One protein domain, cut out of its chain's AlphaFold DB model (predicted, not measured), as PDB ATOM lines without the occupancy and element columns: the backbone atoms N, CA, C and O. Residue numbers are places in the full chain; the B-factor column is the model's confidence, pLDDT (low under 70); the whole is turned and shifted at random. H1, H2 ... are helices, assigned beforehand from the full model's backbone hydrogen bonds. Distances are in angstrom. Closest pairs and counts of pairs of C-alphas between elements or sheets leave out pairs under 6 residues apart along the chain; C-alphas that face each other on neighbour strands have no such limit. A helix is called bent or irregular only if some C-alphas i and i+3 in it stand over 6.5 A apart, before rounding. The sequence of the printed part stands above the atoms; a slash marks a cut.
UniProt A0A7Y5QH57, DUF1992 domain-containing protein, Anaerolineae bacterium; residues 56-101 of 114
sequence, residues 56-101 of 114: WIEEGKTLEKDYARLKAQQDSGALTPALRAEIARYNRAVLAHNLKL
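AT A GLANCE: This is residues 56 to 101 of the 114 residues of the protein "DUF1992 domain-containing protein" of Anaerolineae bacterium (UniProt A0A7Y5QH57). This is a helical hairpin: a long helix, H1, and a second one, H2, that folds back beside it, the two side by side and slightly crossed, with a tight turn joining them at one end of a rod. The turn and the helix residues next to it, residues 75 to 82, stick out past the part where the helices pack on each other, and the two ends of the printed part lie near each other at the opposite end of the rod. The printed part has 46 residues with two named helices, H1 then H2, and no named strand, and its class is all helix. It is only just loose, close to compact, with a radius of gyration of the C-alphas of 11.4 A, and it spans 33 by 15 by 10 A.

HOW THE PARTS SIT: H1, residues 56 to 76, touches H2, residues 81 to 98, with 10 pairs of C-alphas within 8 A. Their closest C-alphas are those of Leu 70 and Ile 87, 7.0 A apart. The two stand at a shallow tilt of 26 degrees and run opposite ways, a helical hairpin. Their centres are 10.5 A apart. In H1 and H2 every O i to N i+4 pair is within hydrogen-bond range.

IN THESE COORDINATES: H1 has 21 residues and runs 30.0 A from C-alpha 56 at (222.752, 192.185, 202.275) to C-alpha 76 at (202.160, 212.499, 194.404). H2 has 18 residues and runs 25.6 A from C-alpha 81 at (196.788, 199.195, 189.691) to C-alpha 98 at (214.709, 190.854, 206.018). Neither helix is bent.

THE WHOLE: The two C-alphas farthest apart are those of Ala 78 and Leu 101, 33.3 A. The first and last printed C-alphas, of Trp 56 and Leu 101, are 7.1 A apart. The link from H1 to H2 is tight, with 4 residues. Residues 75 to 82 stand free; without them the body of 38 residues spans 27 by 16 by 8 A. The printed part has no cut. The mean pLDDT of the printed part is 91.8, and no printed residue is under 70.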
ATOM      1  N   TRP A  56     223.957 191.560 201.728       86.62
ATOM      2  CA  TRP A  56     222.752 192.185 202.275       86.62
ATOM      3  C   TRP A  56     222.917 193.702 202.509       86.62
ATOM      4  O   TRP A  56     221.938 194.440 202.444       86.62
ATOM      5  N   ILE A  57     224.129 194.223 202.717       88.06
ATOM      6  CA  ILE A  57     224.332 195.677 202.837       88.06
ATOM      7  C   ILE A  57     224.012 196.366 201.505       88.06
ATOM      8  O   ILE A  57     223.256 197.340 201.475       88.06
ATOM      9  N   GLU A  58     224.541 195.840 200.401       89.25
ATOM     10  CA  GLU A  58     224.328 196.399 199.062       89.25
ATOM     11  C   GLU A  58     222.884 196.203 198.574       89.25
ATOM     12  O   GLU A  58     222.271 197.133 198.038       89.25
ATOM     13  N   GLU A  59     222.288 195.035 198.843       90.50
ATOM     14  CA  GLU A  59     220.855 194.802 198.610       90.50
ATOM     15  C   GLU A  59     220.001 195.836 199.364       90.50
ATOM     16  O   GLU A  59     219.084 196.434 198.795       90.50
ATOM     17  N   GLY A  60     220.339 196.105 200.629       92.06
ATOM     18  CA  GLY A  60     219.639 197.072 201.467       92.06
ATOM     19  C   GLY A  60     219.687 198.499 200.912       92.06
ATOM     20  O   GLY A  60     218.666 199.186 200.924       92.06
ATOM     21  N   LYS A  61     220.832 198.940 200.372       92.56
ATOM     22  CA  LYS A  61     220.959 200.257 199.713       92.56
ATOM     23  C   LYS A  61     220.047 200.377 198.492       92.56
ATOM     24  O   LYS A  61     219.481 201.441 198.248       92.56
ATOM     25  N   THR A  62     219.912 199.299 197.725       93.31
ATOM     26  CA  THR A  62     219.030 199.266 196.550       93.31
ATOM     27  C   THR A  62     217.566 199.382 196.969       93.31
ATOM     28  O   THR A  62     216.848 200.236 196.449       93.31
ATOM     29  N   LEU A  63     217.150 198.610 197.978       94.75
ATOM     30  CA  LEU A  63     215.789 198.676 198.519       94.75
ATOM     31  C   LEU A  63     215.450 200.056 199.097       94.75
ATOM     32  O   LEU A  63     214.324 200.516 198.940       94.75
ATOM     33  N   GLU A  64     216.409 200.744 199.718       94.56
ATOM     34  CA  GLU A  64     216.207 202.102 200.242       94.56
ATOM     35  C   GLU A  64     215.892 203.113 199.122       94.56
ATOM     36  O   GLU A  64     214.989 203.941 199.249       94.56
ATOM     37  N   LYS A  65     216.591 203.013 197.983       95.25
ATOM     38  CA  LYS A  65     216.321 203.855 196.805       95.25
ATOM     39  C   LYS A  65     214.940 203.571 196.215       95.25
ATOM     40  O   LYS A  65     214.204 204.508 195.897       95.25
ATOM     41  N   ASP A  66     214.578 202.295 196.093       94.81
ATOM     42  CA  ASP A  66     213.258 201.889 195.603       94.81
ATOM     43  C   ASP A  66     212.140 202.358 196.540       94.81
ATOM     44  O   ASP A  66     211.115 202.855 196.069       94.81
ATOM     45  N   TYR A  67     212.354 202.281 197.858       95.31
ATOM     46  CA  TYR A  67     211.418 202.792 198.856       95.31
ATOM     47  C   TYR A  67     211.131 204.278 198.648       95.31
ATOM     48  O   TYR A  67     209.968 204.671 198.548       95.31
ATOM     49  N   ALA A  68     212.181 205.100 198.545       95.06
ATOM     50  CA  ALA A  68     212.045 206.538 198.341       95.06
ATOM     51  C   ALA A  68     211.292 206.861 197.037       95.06
ATOM     52  O   ALA A  68     210.364 207.672 197.050       95.06
ATOM     53  N   ARG A  69     211.629 206.173 195.934       95.25
ATOM     54  CA  ARG A  69     210.951 206.327 194.635       95.25
ATOM     55  C   ARG A  69     209.461 206.000 194.732       95.25
ATOM     56  O   ARG A  69     208.625 206.810 194.340       95.25
ATOM     57  N   LEU A  70     209.129 204.817 195.247       94.50
ATOM     58  CA  LEU A  70     207.751 204.330 195.320       94.50
ATOM     59  C   LEU A  70     206.906 205.150 196.294       94.50
ATOM     60  O   LEU A  70     205.739 205.422 196.017       94.50
ATOM     61  N   LYS A  71     207.495 205.587 197.413       94.12
ATOM     62  CA  LYS A  71     206.801 206.430 198.387       94.12
ATOM     63  C   LYS A  71     206.468 207.801 197.804       94.12
ATOM     64  O   LYS A  71     205.333 208.241 197.953       94.12
ATOM     65  N   ALA A  72     207.407 208.425 197.091       92.75
ATOM     66  CA  ALA A  72     207.165 209.694 196.408       92.75
ATOM     67  C   ALA A  72     206.051 209.574 195.353       92.75
ATOM     68  O   ALA A  72     205.151 210.408 195.314       92.75
ATOM     69  N   GLN A  73     206.059 208.502 194.550       90.94
ATOM     70  CA  GLN A  73     205.004 208.247 193.562       90.94
ATOM     71  C   GLN A  73     203.630 208.055 194.215       90.94
ATOM     72  O   GLN A  73     202.656 208.662 193.771       90.94
ATOM     73  N   GLN A  74     203.563 207.269 195.296       89.75
ATOM     74  CA  GLN A  74     202.341 207.064 196.078       89.75
ATOM     75  C   GLN A  74     201.806 208.369 196.686       89.75
ATOM     76  O   GLN A  74     200.593 208.538 196.764       89.75
ATOM     77  N   ASP A  75     202.684 209.274 197.120       89.75
ATOM     78  CA  ASP A  75     202.280 210.541 197.737       89.75
ATOM     79  C   ASP A  75     201.871 211.598 196.696       89.75
ATOM     80  O   ASP A  75     201.035 212.452 196.982       89.75
ATOM     81  N   SER A  76     202.423 211.531 195.480       86.75
ATOM     82  CA  SER A  76     202.160 212.499 194.404       86.75
ATOM     83  C   SER A  76     200.905 212.232 193.565       86.75
ATOM     84  O   SER A  76     200.476 213.117 192.826       86.75
ATOM     85  N   GLY A  77     200.328 211.027 193.613       81.19
ATOM     86  CA  GLY A  77     199.324 210.617 192.632       81.19
ATOM     87  C   GLY A  77     198.338 209.561 193.118       81.19
ATOM     88  O   GLY A  77     198.436 209.017 194.215       81.19
ATOM     89  N   ALA A  78     197.357 209.261 192.265       81.50
ATOM     90  CA  ALA A  78     196.394 208.201 192.522       81.50
ATOM     91  C   ALA A  78     197.083 206.828 192.514       81.50
ATOM     92  O   ALA A  78     197.939 206.543 191.675       81.50
ATOM     93  N   LEU A  79     196.668 205.947 193.428       84.88
ATOM     94  CA  LEU A  79     197.226 204.605 193.565       84.88
ATOM     95  C   LEU A  79     196.737 203.692 192.430       84.88
ATOM     96  O   LEU A  79     195.783 202.926 192.589       84.88
ATOM     97  N   THR A  80     197.386 203.806 191.270       90.44
ATOM     98  CA  THR A  80     197.053 203.025 190.076       90.44
ATOM     99  C   THR A  80     197.273 201.525 190.316       90.44
ATOM    100  O   THR A  80     198.127 201.144 191.125       90.44
ATOM    101  N   PRO A  81     196.553 200.638 189.606       92.06
ATOM    102  CA  PRO A  81     196.788 199.195 189.691       92.06
ATOM    103  C   PRO A  81     198.247 198.804 189.410       92.06
ATOM    104  O   PRO A  81     198.785 197.918 190.072       92.06
ATOM    105  N   ALA A  82     198.908 199.509 188.485       91.44
ATOM    106  CA  ALA A  82     200.320 199.309 188.171       91.44
ATOM    107  C   ALA A  82     201.228 199.635 189.369       91.44
ATOM    108  O   ALA A  82     202.041 198.799 189.766       91.44
ATOM    109  N   LEU A  83     201.031 200.794 190.009       91.56
ATOM    110  CA  LEU A  83     201.795 201.187 191.195       91.56
ATOM    111  C   LEU A  83     201.538 200.238 192.376       91.56
ATOM    112  O   LEU A  83     202.472 199.852 193.076       91.56
ATOM    113  N   ARG A  84     200.291 199.782 192.573       92.25
ATOM    114  CA  ARG A  84     199.963 198.764 193.591       92.25
ATOM    115  C   ARG A  84     200.713 197.450 193.342       92.25
ATOM    116  O   ARG A  84     201.240 196.865 194.288       92.25
ATOM    117  N   ALA A  85     200.789 196.994 192.091       94.12
ATOM    118  CA  ALA A  85     201.529 195.786 191.730       94.12
ATOM    119  C   ALA A  85     203.044 195.944 191.949       94.12
ATOM    120  O   ALA A  85     203.698 195.012 192.429       94.12
ATOM    121  N   GLU A  86     203.602 197.119 191.653       94.44
ATOM    122  CA  GLU A  86     205.014 197.422 191.902       94.44
ATOM    123  C   GLU A  86     205.331 197.464 193.404       94.44
ATOM    124  O   GLU A  86     206.268 196.800 193.849       94.44
ATOM    125  N   ILE A  87     204.493 198.121 194.213       94.88
ATOM    126  CA  ILE A  87     204.614 198.113 195.679       94.88
ATOM    127  C   ILE A  87     204.527 196.684 196.232       94.88
ATOM    128  O   ILE A  87     205.295 196.313 197.120       94.88
ATOM    129  N   ALA A  88     203.638 195.841 195.697       95.06
ATOM    130  CA  ALA A  88     203.551 194.441 196.110       95.06
ATOM    131  C   ALA A  88     204.834 193.658 195.779       95.06
ATOM    132  O   ALA A  88     205.289 192.851 196.595       95.06
ATOM    133  N   ARG A  89     205.452 193.903 194.614       95.38
ATOM    134  CA  ARG A  89     206.760 193.324 194.258       95.38
ATOM    135  C   ARG A  89     207.854 193.788 195.217       95.38
ATOM    136  O   ARG A  89     208.601 192.945 195.710       95.38
ATOM    137  N   TYR A  90     207.903 195.083 195.517       95.69
ATOM    138  CA  TYR A  90     208.839 195.656 196.483       95.69
ATOM    139  C   TYR A  90     208.667 195.033 197.876       95.69
ATOM    140  O   TYR A  90     209.633 194.554 198.461       95.69
ATOM    141  N   ASN A  91     207.435 194.931 198.384       96.06
ATOM    142  CA  ASN A  91     207.167 194.352 199.703       96.06
ATOM    143  C   ASN A  91     207.605 192.880 199.796       96.06
ATOM    144  O   ASN A  91     208.131 192.464 200.829       96.06
ATOM    145  N   ARG A  92     207.448 192.097 198.715       95.81
ATOM    146  CA  ARG A  92     207.987 190.727 198.651       95.81
ATOM    147  C   ARG A  92     209.515 190.706 198.700       95.81
ATOM    148  O   ARG A  92     210.078 189.884 199.418       95.81
ATOM    149  N   ALA A  93     210.178 191.610 197.979       94.69
ATOM    150  CA  ALA A  93     211.635 191.722 198.003       94.69
ATOM    151  C   ALA A  93     212.154 192.119 199.396       94.69
ATOM    152  O   ALA A  93     213.096 191.508 199.894       94.69
ATOM    153  N   VAL A  94     211.490 193.065 200.067       95.44
ATOM    154  CA  VAL A  94     211.798 193.464 201.451       95.44
ATOM    155  C   VAL A  94     211.651 192.299 202.421       95.44
ATOM    156  O   VAL A  94     212.511 192.116 203.277       95.44
ATOM    157  N   LEU A  95     210.592 191.495 202.296       93.56
ATOM    158  CA  LEU A  95     210.419 190.314 203.140       93.56
ATOM    159  C   LEU A  95     211.585 189.337 202.962       93.56
ATOM    160  O   LEU A  95     212.204 188.942 203.946       93.56
ATOM    161  N   ALA A  96     211.907 188.991 201.714       92.62
ATOM    162  CA  ALA A  96     213.012 188.087 201.404       92.62
ATOM    163  C   ALA A  96     214.352 188.627 201.919       92.62
ATOM    164  O   ALA A  96     215.161 187.870 202.444       92.62
ATOM    165  N   HIS A  97     214.573 189.935 201.806       92.00
ATOM    166  CA  HIS A  97     215.762 190.595 202.321       92.00
ATOM    167  C   HIS A  97     215.843 190.550 203.853       92.00
ATOM    168  O   HIS A  97     216.875 190.174 204.397       92.00
ATOM    169  N   ASN A  98     214.750 190.862 204.554       91.19
ATOM    170  CA  ASN A  98     214.709 190.854 206.018       91.19
ATOM    171  C   ASN A  98     215.005 189.468 206.604       91.19
ATOM    172  O   ASN A  98     215.656 189.374 207.636       91.19
ATOM    173  N   LEU A  99     214.594 188.395 205.921       89.12
ATOM    174  CA  LEU A  99     214.912 187.023 206.329       89.12
ATOM    175  C   LEU A  99     216.411 186.689 206.245       89.12
ATOM    176  O   LEU A  99     216.858 185.757 206.905       89.12
ATOM    177  N   LYS A 100     217.187 187.432 205.445       86.19
ATOM    178  CA  LYS A 100     218.646 187.270 205.340       86.19
ATOM    179  C   LYS A 100     219.407 188.063 206.404       86.19
ATOM    180  O   LYS A 100     220.619 187.892 206.521       86.19
ATOM    181  N   LEU A 101     218.743 188.976 207.116       83.81
ATOM    182  CA  LEU A 101     219.423 189.864 208.050       83.81
ATOM    183  C   LEU A 101     219.886 189.091 209.295       83.81
ATOM    184  O   LEU A 101     219.109 188.325 209.868       83.81
TER     185      LEU A 101